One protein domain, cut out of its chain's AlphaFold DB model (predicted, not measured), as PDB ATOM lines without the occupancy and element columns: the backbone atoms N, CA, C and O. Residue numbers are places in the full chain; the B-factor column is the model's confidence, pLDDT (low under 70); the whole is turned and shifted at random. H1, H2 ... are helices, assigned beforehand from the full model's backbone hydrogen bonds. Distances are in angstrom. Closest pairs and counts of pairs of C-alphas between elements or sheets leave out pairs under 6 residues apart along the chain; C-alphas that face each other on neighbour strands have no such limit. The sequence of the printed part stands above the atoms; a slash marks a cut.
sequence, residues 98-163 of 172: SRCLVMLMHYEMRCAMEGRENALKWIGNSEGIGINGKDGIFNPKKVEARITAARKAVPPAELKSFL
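What this domain is: This is residues 98 to 163 of the 172 residues of an uncharacterized protein of Nitrosospira sp. Nsp44 (UniProt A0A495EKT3). H1 and H2 form a helical hairpin, H3 crosses it from H2 to residues 100 to 104 of H1, and short H4 packs on H1. A loop, residues 132 to 137, sticks out. The printed part has 66 residues with four named helices, H1 to H4 in order, and no named strand. It is all helix, compact, with radius of gyration of the C-alphas 12.0 A and spans of 39 by 24 by 15 A.

Where its parts are: H1, residues 98 to 114, is 23.7 A long from C-alpha 98 at (9.558, -3.542, 10.682). H2 is residues 116 to 127, 16.2 A; H3, 140 to 153, 20.3 A; H4, 156 to 162, 10.4 A, ending at C-alpha 162 (0.775, 1.163, 16.640).

How they stand to each other: H1, the hub, touches H2 (closest C-alphas Arg 110 and Ala 119, 5.1 A), opposite ways at a tilt of 37 degrees, only just steep. H1 touches H3 at Cys 100 and Ala 150, closest C-alphas 4.9 A. H1 touches H4 with residues 101 to 105 alone, about perpendicular at 77 degrees, closest C-alphas Leu 101 and Leu 159, 6.5 A. H2 touches H3, about perpendicular at 80 degrees, closest C-alphas Gly 124 and Val 143, 6.0 A. H2 and H4 are apart. Every O i to N i+4 pair is within hydrogen-bond range in H1, H2 and H3; in H4, 2 of 3.

The domain as a whole: The C-alphas of Lys 134 and Ala 157, the two farthest apart, are 40.0 A apart. The printed part has no cut; the link H2 to H3 is long. pLDDT is under 70 at residues 130 and 132 to 137.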
ATOM      1  N   SER A  98      10.518  -2.815   9.840       84.81
ATOM      2  CA  SER A  98       9.558  -3.542  10.682       84.81
ATOM      3  C   SER A  98      10.159  -3.989  12.016       84.81
ATOM      4  O   SER A  98       9.538  -3.815  13.057       84.81
ATOM      5  N   ARG A  99      11.402  -4.494  12.027       86.50
ATOM      6  CA  ARG A  99      12.077  -4.863  13.281       86.50
ATOM      7  C   ARG A  99      12.392  -3.639  14.144       86.50
ATOM      8  O   ARG A  99      12.256  -3.696  15.363       86.50
ATOM      9  N   CYS A 100      12.786  -2.525  13.522       90.44
ATOM     10  CA  CYS A 100      12.961  -1.252  14.223       90.44
ATOM     11  C   CYS A 100      11.650  -0.783  14.872       90.44
ATOM     12  O   CYS A 100      11.676  -0.358  16.023       90.44
ATOM     13  N   LEU A 101      10.520  -0.900  14.167       89.00
ATOM     14  CA  LEU A 101       9.200  -0.538  14.685       89.00
ATOM     15  C   LEU A 101       8.828  -1.382  15.911       89.00
ATOM     16  O   LEU A 101       8.509  -0.816  16.951       89.00
ATOM     17  N   VAL A 102       8.952  -2.710  15.826       88.88
ATOM     18  CA  VAL A 102       8.641  -3.630  16.938       88.88
ATOM     19  C   VAL A 102       9.500  -3.338  18.172       88.88
ATOM     20  O   VAL A 102       8.980  -3.243  19.284       88.88
ATOM     21  N   MET A 103      10.806  -3.116  17.990       93.06
ATOM     22  CA  MET A 103      11.701  -2.751  19.093       93.06
ATOM     23  C   MET A 103      11.282  -1.429  19.754       93.06
ATOM     24  O   MET A 103      11.283  -1.332  20.980       93.06
ATOM     25  N   LEU A 104      10.910  -0.418  18.960       93.19
ATOM     26  CA  LEU A 104      10.444   0.868  19.486       93.19
ATOM     27  C   LEU A 104       9.103   0.736  20.212       93.19
ATOM     28  O   LEU A 104       8.948   1.317  21.279       93.19
ATOM     29  N   MET A 105       8.166  -0.064  19.700       91.56
ATOM     30  CA  MET A 105       6.900  -0.330  20.388       91.56
ATOM     31  C   MET A 105       7.137  -0.948  21.768       91.56
ATOM     32  O   MET A 105       6.624  -0.445  22.767       91.56
ATOM     33  N   HIS A 106       7.972  -1.988  21.843       90.81
ATOM     34  CA  HIS A 106       8.329  -2.608  23.118       90.81
ATOM     35  C   HIS A 106       9.042  -1.643  24.061       90.81
ATOM     36  O   HIS A 106       8.767  -1.665  25.259       90.81
ATOM     37  N   TYR A 107       9.925  -0.793  23.534       93.88
ATOM     38  CA  TYR A 107      10.600   0.228  24.325       93.88
ATOM     39  C   TYR A 107       9.609   1.201  24.967       93.88
ATOM     40  O   TYR A 107       9.615   1.339  26.184       93.88
ATOM     41  N   GLU A 108       8.732   1.830  24.180       91.38
ATOM     42  CA  GLU A 108       7.788   2.830  24.697       91.38
ATOM     43  C   GLU A 108       6.793   2.212  25.690       91.38
ATOM     44  O   GLU A 108       6.560   2.763  26.767       91.38
ATOM     45  N   MET A 109       6.261   1.023  25.381       89.06
ATOM     46  CA  MET A 109       5.356   0.305  26.282       89.06
ATOM     47  C   MET A 109       6.034  -0.039  27.611       89.06
ATOM     48  O   MET A 109       5.455   0.172  28.674       89.06
ATOM     49  N   ARG A 110       7.266  -0.560  27.580       89.75
ATOM     50  CA  ARG A 110       7.987  -0.940  28.804       89.75
ATOM     51  C   ARG A 110       8.478   0.261  29.591       89.75
ATOM     52  O   ARG A 110       8.443   0.213  30.812       89.75
ATOM     53  N   CYS A 111       8.869   1.345  28.928       90.00
ATOM     54  CA  CYS A 111       9.167   2.602  29.609       90.00
ATOM     55  C   CYS A 111       7.962   3.086  30.422       90.00
ATOM     56  O   CYS A 111       8.145   3.487  31.569       90.00
ATOM     57  N   ALA A 112       6.751   2.981  29.868       84.31
ATOM     58  CA  ALA A 112       5.521   3.354  30.561       84.31
ATOM     59  C   ALA A 112       5.141   2.398  31.714       84.31
ATOM     60  O   ALA A 112       4.554   2.849  32.692       84.31
ATOM     61  N   MET A 113       5.464   1.102  31.618       84.00
ATOM     62  CA  MET A 113       5.088   0.096  32.630       84.00
ATOM     63  C   MET A 113       6.131  -0.106  33.740       84.00
ATOM     64  O   MET A 113       5.780  -0.261  34.902       84.00
ATOM     65  N   GLU A 114       7.412  -0.166  33.378       86.81
ATOM     66  CA  GLU A 114       8.500  -0.685  34.224       86.81
ATOM     67  C   GLU A 114       9.670   0.308  34.358       86.81
ATOM     68  O   GLU A 114      10.625   0.049  35.095       86.81
ATOM     69  N   GLY A 115       9.620   1.432  33.638       86.81
ATOM     70  CA  GLY A 115      10.679   2.436  33.590       86.81
ATOM     71  C   GLY A 115      11.794   2.130  32.581       86.81
ATOM     72  O   GLY A 115      11.978   1.010  32.099       86.81
ATOM     73  N   ARG A 116      12.569   3.172  32.252       89.75
ATOM     74  CA  ARG A 116      13.594   3.146  31.190       89.75
ATOM     75  C   ARG A 116      14.664   2.077  31.401       89.75
ATOM     76  O   ARG A 116      15.028   1.387  30.454       89.75
ATOM     77  N   GLU A 117      15.183   1.930  32.617       88.19
ATOM     78  CA  GLU A 117      16.289   1.003  32.886       88.19
ATOM     79  C   GLU A 117      15.890  -0.458  32.629       88.19
ATOM     80  O   GLU A 117      16.621  -1.206  31.975       88.19
ATOM     81  N   ASN A 118      14.693  -0.841  33.075       86.25
ATOM     82  CA  ASN A 118      14.146  -2.178  32.865       86.25
ATOM     83  C   ASN A 118      13.802  -2.421  31.394       86.25
ATOM     84  O   ASN A 118      14.109  -3.491  30.866       86.25
ATOM     85  N   ALA A 119      13.275  -1.410  30.694       89.56
ATOM     86  CA  ALA A 119      13.039  -1.483  29.256       89.56
ATOM     87  C   ALA A 119      14.338  -1.748  28.473       89.56
ATOM     88  O   ALA A 119      14.375  -2.630  27.614       89.56
ATOM     89  N   LEU A 120      15.427  -1.041  28.800       91.19
ATOM     90  CA  LEU A 120      16.727  -1.229  28.151       91.19
ATOM     91  C   LEU A 120      17.311  -2.617  28.422       91.19
ATOM     92  O   LEU A 120      17.769  -3.264  27.479       91.19
ATOM     93  N   LYS A 121      17.274  -3.089  29.677       89.00
ATOM     94  CA  LYS A 121      17.717  -4.447  30.044       89.00
ATOM     95  C   LYS A 121      16.928  -5.506  29.284       89.00
ATOM     96  O   LYS A 121      17.519  -6.426  28.720       89.00
ATOM     97  N   TRP A 122      15.605  -5.355  29.221       88.12
ATOM     98  CA  TRP A 122      14.748  -6.296  28.512       88.12
ATOM     99  C   TRP A 122      15.070  -6.342  27.017       88.12
ATOM    100  O   TRP A 122      15.276  -7.430  26.488       88.12
ATOM    101  N   ILE A 123      15.187  -5.183  26.355       89.12
ATOM    102  CA  ILE A 123      15.538  -5.110  24.925       89.12
ATOM    103  C   ILE A 123      16.930  -5.687  24.677       89.12
ATOM    104  O   ILE A 123      17.138  -6.420  23.715       89.12
ATOM    105  N   GLY A 124      17.894  -5.375  25.542       87.12
ATOM    106  CA  GLY A 124      19.238  -5.935  25.461       87.12
ATOM    107  C   GLY A 124      19.245  -7.457  25.480       87.12
ATOM    108  O   GLY A 124      19.897  -8.085  24.645       87.12
ATOM    109  N   ASN A 125      18.466  -8.037  26.393       83.88
ATOM    110  CA  ASN A 125      18.331  -9.480  26.551       83.88
ATOM    111  C   ASN A 125      17.552 -10.136  25.407       83.88
ATOM    112  O   ASN A 125      17.977 -11.180  24.917       83.88
ATOM    113  N   SER A 126      16.449  -9.537  24.954       81.50
ATOM    114  CA  SER A 126      15.613 -10.109  23.890       81.50
ATOM    115  C   SER A 126      16.268 -10.019  22.510       81.50
ATOM    116  O   SER A 126      16.192 -10.959  21.724       81.50
ATOM    117  N   GLU A 127      16.966  -8.920  22.222       81.75
ATOM    118  CA  GLU A 127      17.595  -8.672  20.920       81.75
ATOM    119  C   GLU A 127      19.075  -9.088  20.869       81.75
ATOM    120  O   GLU A 127      19.703  -9.025  19.805       81.75
ATOM    121  N   GLY A 128      19.652  -9.492  22.006       79.69
ATOM    122  CA  GLY A 128      21.077  -9.803  22.142       79.69
ATOM    123  C   GLY A 128      21.984  -8.579  21.953       79.69
ATOM    124  O   GLY A 128      23.109  -8.702  21.467       79.69
ATOM    125  N   ILE A 129      21.495  -7.379  22.277       80.56
ATOM    126  CA  ILE A 129      22.233  -6.119  22.124       80.56
ATOM    127  C   ILE A 129      22.922  -5.771  23.440       80.56
ATOM    128  O   ILE A 129      22.298  -5.687  24.489       80.56
ATOM    129  N   GLY A 130      24.220  -5.477  23.376       69.25
ATOM    130  CA  GLY A 130      24.953  -4.999  24.548       69.25
ATOM    131  C   GLY A 130      25.396  -6.094  25.517       69.25
ATOM    132  O   GLY A 130      25.996  -5.753  26.529       69.25
ATOM    133  N   ILE A 131      25.175  -7.369  25.183       70.69
ATOM    134  CA  ILE A 131      25.723  -8.524  25.900       70.69
ATOM    135  C   ILE A 131      27.086  -8.854  25.281       70.69
ATOM    136  O   ILE A 131      27.169  -9.332  24.148       70.69
ATOM    137  N   ASN A 132      28.170  -8.542  25.991       60.75
ATOM    138  CA  ASN A 132      29.530  -8.837  25.544       60.75
ATOM    139  C   ASN A 132      30.063 -10.091  26.259       60.75
ATOM    140  O   ASN A 132      30.368 -10.026  27.444       60.75
ATOM    141  N   GLY A 133      30.289 -11.180  25.517       54.06
ATOM    142  CA  GLY A 133      31.170 -12.275  25.948       54.06
ATOM    143  C   GLY A 133      30.774 -13.008  27.240       54.06
ATOM    144  O   GLY A 133      29.659 -12.874  27.737       54.06
ATOM    145  N   LYS A 134      31.703 -13.841  27.736       45.47
ATOM    146  CA  LYS A 134      31.483 -14.860  28.784       45.47
ATOM    147  C   LYS A 134      31.025 -14.313  30.146       45.47
ATOM    148  O   LYS A 134      30.439 -15.080  30.897       45.47
ATOM    149  N   ASP A 135      31.205 -13.021  30.417       55.06
ATOM    150  CA  ASP A 135      30.876 -12.416  31.717       55.06
ATOM    151  C   ASP A 135      29.485 -11.757  31.757       55.06
ATOM    152  O   ASP A 135      29.062 -11.259  32.796       55.06
ATOM    153  N   GLY A 136      28.750 -11.732  30.637       58.34
ATOM    154  CA  GLY A 136      27.333 -11.342  30.619       58.34
ATOM    155  C   GLY A 136      27.030  -9.887  31.006       58.34
ATOM    156  O   GLY A 136      25.870  -9.552  31.233       58.34
ATOM    157  N   ILE A 137      28.037  -9.006  31.074       67.75
ATOM    158  CA  ILE A 137      27.843  -7.613  31.496       67.75
ATOM    159  C   ILE A 137      27.008  -6.871  30.445       67.75
ATOM    160  O   ILE A 137      27.447  -6.647  29.311       67.75
ATOM    161  N   PHE A 138      25.799  -6.478  30.843       82.12
ATOM    162  CA  PHE A 138      24.863  -5.725  30.019       82.12
ATOM    163  C   PHE A 138      25.297  -4.258  29.879       82.12
ATOM    164  O   PHE A 138      25.414  -3.534  30.866       82.12
ATOM    165  N   ASN A 139      25.500  -3.798  28.641       84.06
ATOM    166  CA  ASN A 139      25.807  -2.400  28.342       84.06
ATOM    167  C   ASN A 139      24.576  -1.651  27.780       84.06
ATOM    168  O   ASN A 139      24.302  -1.755  26.575       84.06
ATOM    169  N   PRO A 140      23.883  -0.826  28.592       86.31
ATOM    170  CA  PRO A 140      22.680  -0.109  28.164       86.31
ATOM    171  C   PRO A 140      22.942   0.911  27.049       86.31
ATOM    172  O   PRO A 140      22.096   1.081  26.172       86.31
ATOM    173  N   LYS A 141      24.135   1.521  26.988       89.06
ATOM    174  CA  LYS A 141      24.462   2.532  25.964       89.06
ATOM    175  C   LYS A 141      24.401   1.965  24.544       89.06
ATOM    176  O   LYS A 141      24.047   2.670  23.601       89.06
ATOM    177  N   LYS A 142      24.726   0.677  24.369       88.69
ATOM    178  CA  LYS A 142      24.625   0.002  23.063       88.69
ATOM    179  C   LYS A 142      23.170  -0.176  22.624       88.69
ATOM    180  O   LYS A 142      22.886  -0.068  21.432       88.69
ATOM    181  N   VAL A 143      22.266  -0.426  23.571       89.69
ATOM    182  CA  VAL A 143      20.822  -0.514  23.314       89.69
ATOM    183  C   VAL A 143      20.265   0.863  22.965       89.69
ATOM    184  O   VAL A 143      19.573   1.003  21.962       89.69
ATOM    185  N   GLU A 144      20.648   1.900  23.708       91.44
ATOM    186  CA  GLU A 144      20.232   3.283  23.441       91.44
ATOM    187  C   GLU A 144      20.676   3.771  22.064       91.44
ATOM    188  O   GLU A 144      19.862   4.277  21.294       91.44
ATOM    189  N   ALA A 145      21.940   3.545  21.694       90.75
ATOM    190  CA  ALA A 145      22.428   3.866  20.355       90.75
ATOM    191  C   ALA A 145      21.597   3.170  19.263       90.75
ATOM    192  O   ALA A 145      21.383   3.722  18.178       90.75
ATOM    193  N   ARG A 146      21.089   1.964  19.548       89.88
ATOM    194  CA  ARG A 146      20.229   1.219  18.630       89.88
ATOM    195  C   ARG A 146      18.820   1.786  18.550       89.88
ATOM    196  O   ARG A 146      18.309   1.921  17.442       89.88
ATOM    197  N   ILE A 147      18.229   2.158  19.679       92.25
ATOM    198  CA  ILE A 147      16.934   2.846  19.741       92.25
ATOM    199  C   ILE A 147      17.007   4.157  18.952       92.25
ATOM    200  O   ILE A 147      16.155   4.411  18.104       92.25
ATOM    201  N   THR A 148      18.073   4.935  19.130       93.38
ATOM    202  CA  THR A 148      18.312   6.166  18.368       93.38
ATOM    203  C   THR A 148      18.407   5.899  16.866       93.38
ATOM    204  O   THR A 148      17.821   6.629  16.069       93.38
ATOM    205  N   ALA A 149      19.097   4.834  16.449       91.69
ATOM    206  CA  ALA A 149      19.150   4.446  15.041       91.69
ATOM    207  C   ALA A 149      17.777   4.003  14.498       91.69
ATOM    208  O   ALA A 149      17.420   4.357  13.377       91.69
ATOM    209  N   ALA A 150      16.987   3.273  15.289       91.62
ATOM    210  CA  ALA A 150      15.645   2.841  14.909       91.62
ATOM    211  C   ALA A 150      14.669   4.017  14.765       91.62
ATOM    212  O   ALA A 150      13.889   4.036  13.815       91.62
ATOM    213  N   ARG A 151      14.762   5.037  15.631       92.19
ATOM    214  CA  ARG A 151      13.963   6.274  15.534       92.19
ATOM    215  C   ARG A 151      14.221   7.060  14.247       92.19
ATOM    216  O   ARG A 151      13.340   7.767  13.782       92.19
ATOM    217  N   LYS A 152      15.403   6.913  13.637       92.00
ATOM    218  CA  LYS A 152      15.692   7.483  12.309       92.00
ATOM    219  C   LYS A 152      15.022   6.706  11.171       92.00
ATOM    220  O   LYS A 152      14.769   7.276  10.119       92.00
ATOM    221  N   ALA A 153      14.762   5.412  11.365       89.94
ATOM    222  CA  ALA A 153      14.165   4.537  10.355       89.94
ATOM    223  C   ALA A 153      12.626   4.506  10.406       89.94
ATOM    224  O   ALA A 153      11.989   4.193   9.401       89.94
ATOM    225  N   VAL A 154      12.034   4.803  11.565       89.94
ATOM    226  CA  VAL A 154      10.584   4.767  11.797       89.94
ATOM    227  C   VAL A 154      10.098   6.173  12.161       89.94
ATOM    228  O   VAL A 154      10.432   6.663  13.242       89.94
ATOM    229  N   PRO A 155       9.307   6.828  11.294       89.69
ATOM    230  CA  PRO A 155       8.718   8.126  11.589       89.69
ATOM    231  C   PRO A 155       7.883   8.106  12.882       89.69
ATOM    232  O   PRO A 155       7.141   7.150  13.118       89.69
ATOM    233  N   PRO A 156       7.902   9.180  13.694       87.44
ATOM    234  CA  PRO A 156       7.126   9.234  14.933       87.44
ATOM    235  C   PRO A 156       5.615   9.057  14.741       87.44
ATOM    236  O   PRO A 156       4.949   8.529  15.626       87.44
ATOM    237  N   ALA A 157       5.061   9.508  13.611       87.00
ATOM    238  CA  ALA A 157       3.641   9.342  13.298       87.00
ATOM    239  C   ALA A 157       3.264   7.870  13.070       87.00
ATOM    240  O   ALA A 157       2.234   7.425  13.563       87.00
ATOM    241  N   GLU A 158       4.134   7.118  12.390       89.06
ATOM    242  CA  GLU A 158       3.959   5.684  12.155       89.06
ATOM    243  C   GLU A 158       4.043   4.918  13.473       89.06
ATOM    244  O   GLU A 158       3.136   4.172  13.797       89.06
ATOM    245  N   LEU A 159       5.058   5.170  14.305       89.00
ATOM    246  CA  LEU A 159       5.153   4.522  15.618       89.00
ATOM    247  C   LEU A 159       3.889   4.751  16.468       89.00
ATOM    248  O   LEU A 159       3.380   3.817  17.081       89.00
ATOM    249  N   LYS A 160       3.355   5.980  16.475       86.56
ATOM    250  CA  LYS A 160       2.157   6.332  17.250       86.56
ATOM    251  C   LYS A 160       0.919   5.538  16.856       86.56
ATOM    252  O   LYS A 160       0.145   5.207  17.746       86.56
ATOM    253  N   SER A 161       0.719   5.227  15.574       88.56
ATOM    254  CA  SER A 161      -0.471   4.483  15.144       88.56
ATOM    255  C   SER A 161      -0.490   3.042  15.654       88.56
ATOM    256  O   SER A 161      -1.549   2.422  15.665       88.56
ATOM    257  N   PHE A 162       0.659   2.511  16.083       84.88
ATOM    258  CA  PHE A 162       0.775   1.163  16.640       84.88
ATOM    259  C   PHE A 162       0.854   1.135  18.172       84.88
ATOM    260  O   PHE A 162       0.812   0.055  18.760       84.88
ATOM    261  N   LEU A 163       0.980   2.288  18.836       85.62
ATOM    262  CA  LEU A 163       1.075   2.344  20.293       85.62
ATOM    263  C   LEU A 163      -0.314   2.397  20.949       85.62
ATOM    264  O   LEU A 163      -1.186   3.137  20.490       85.62
TER     265      LEU A 163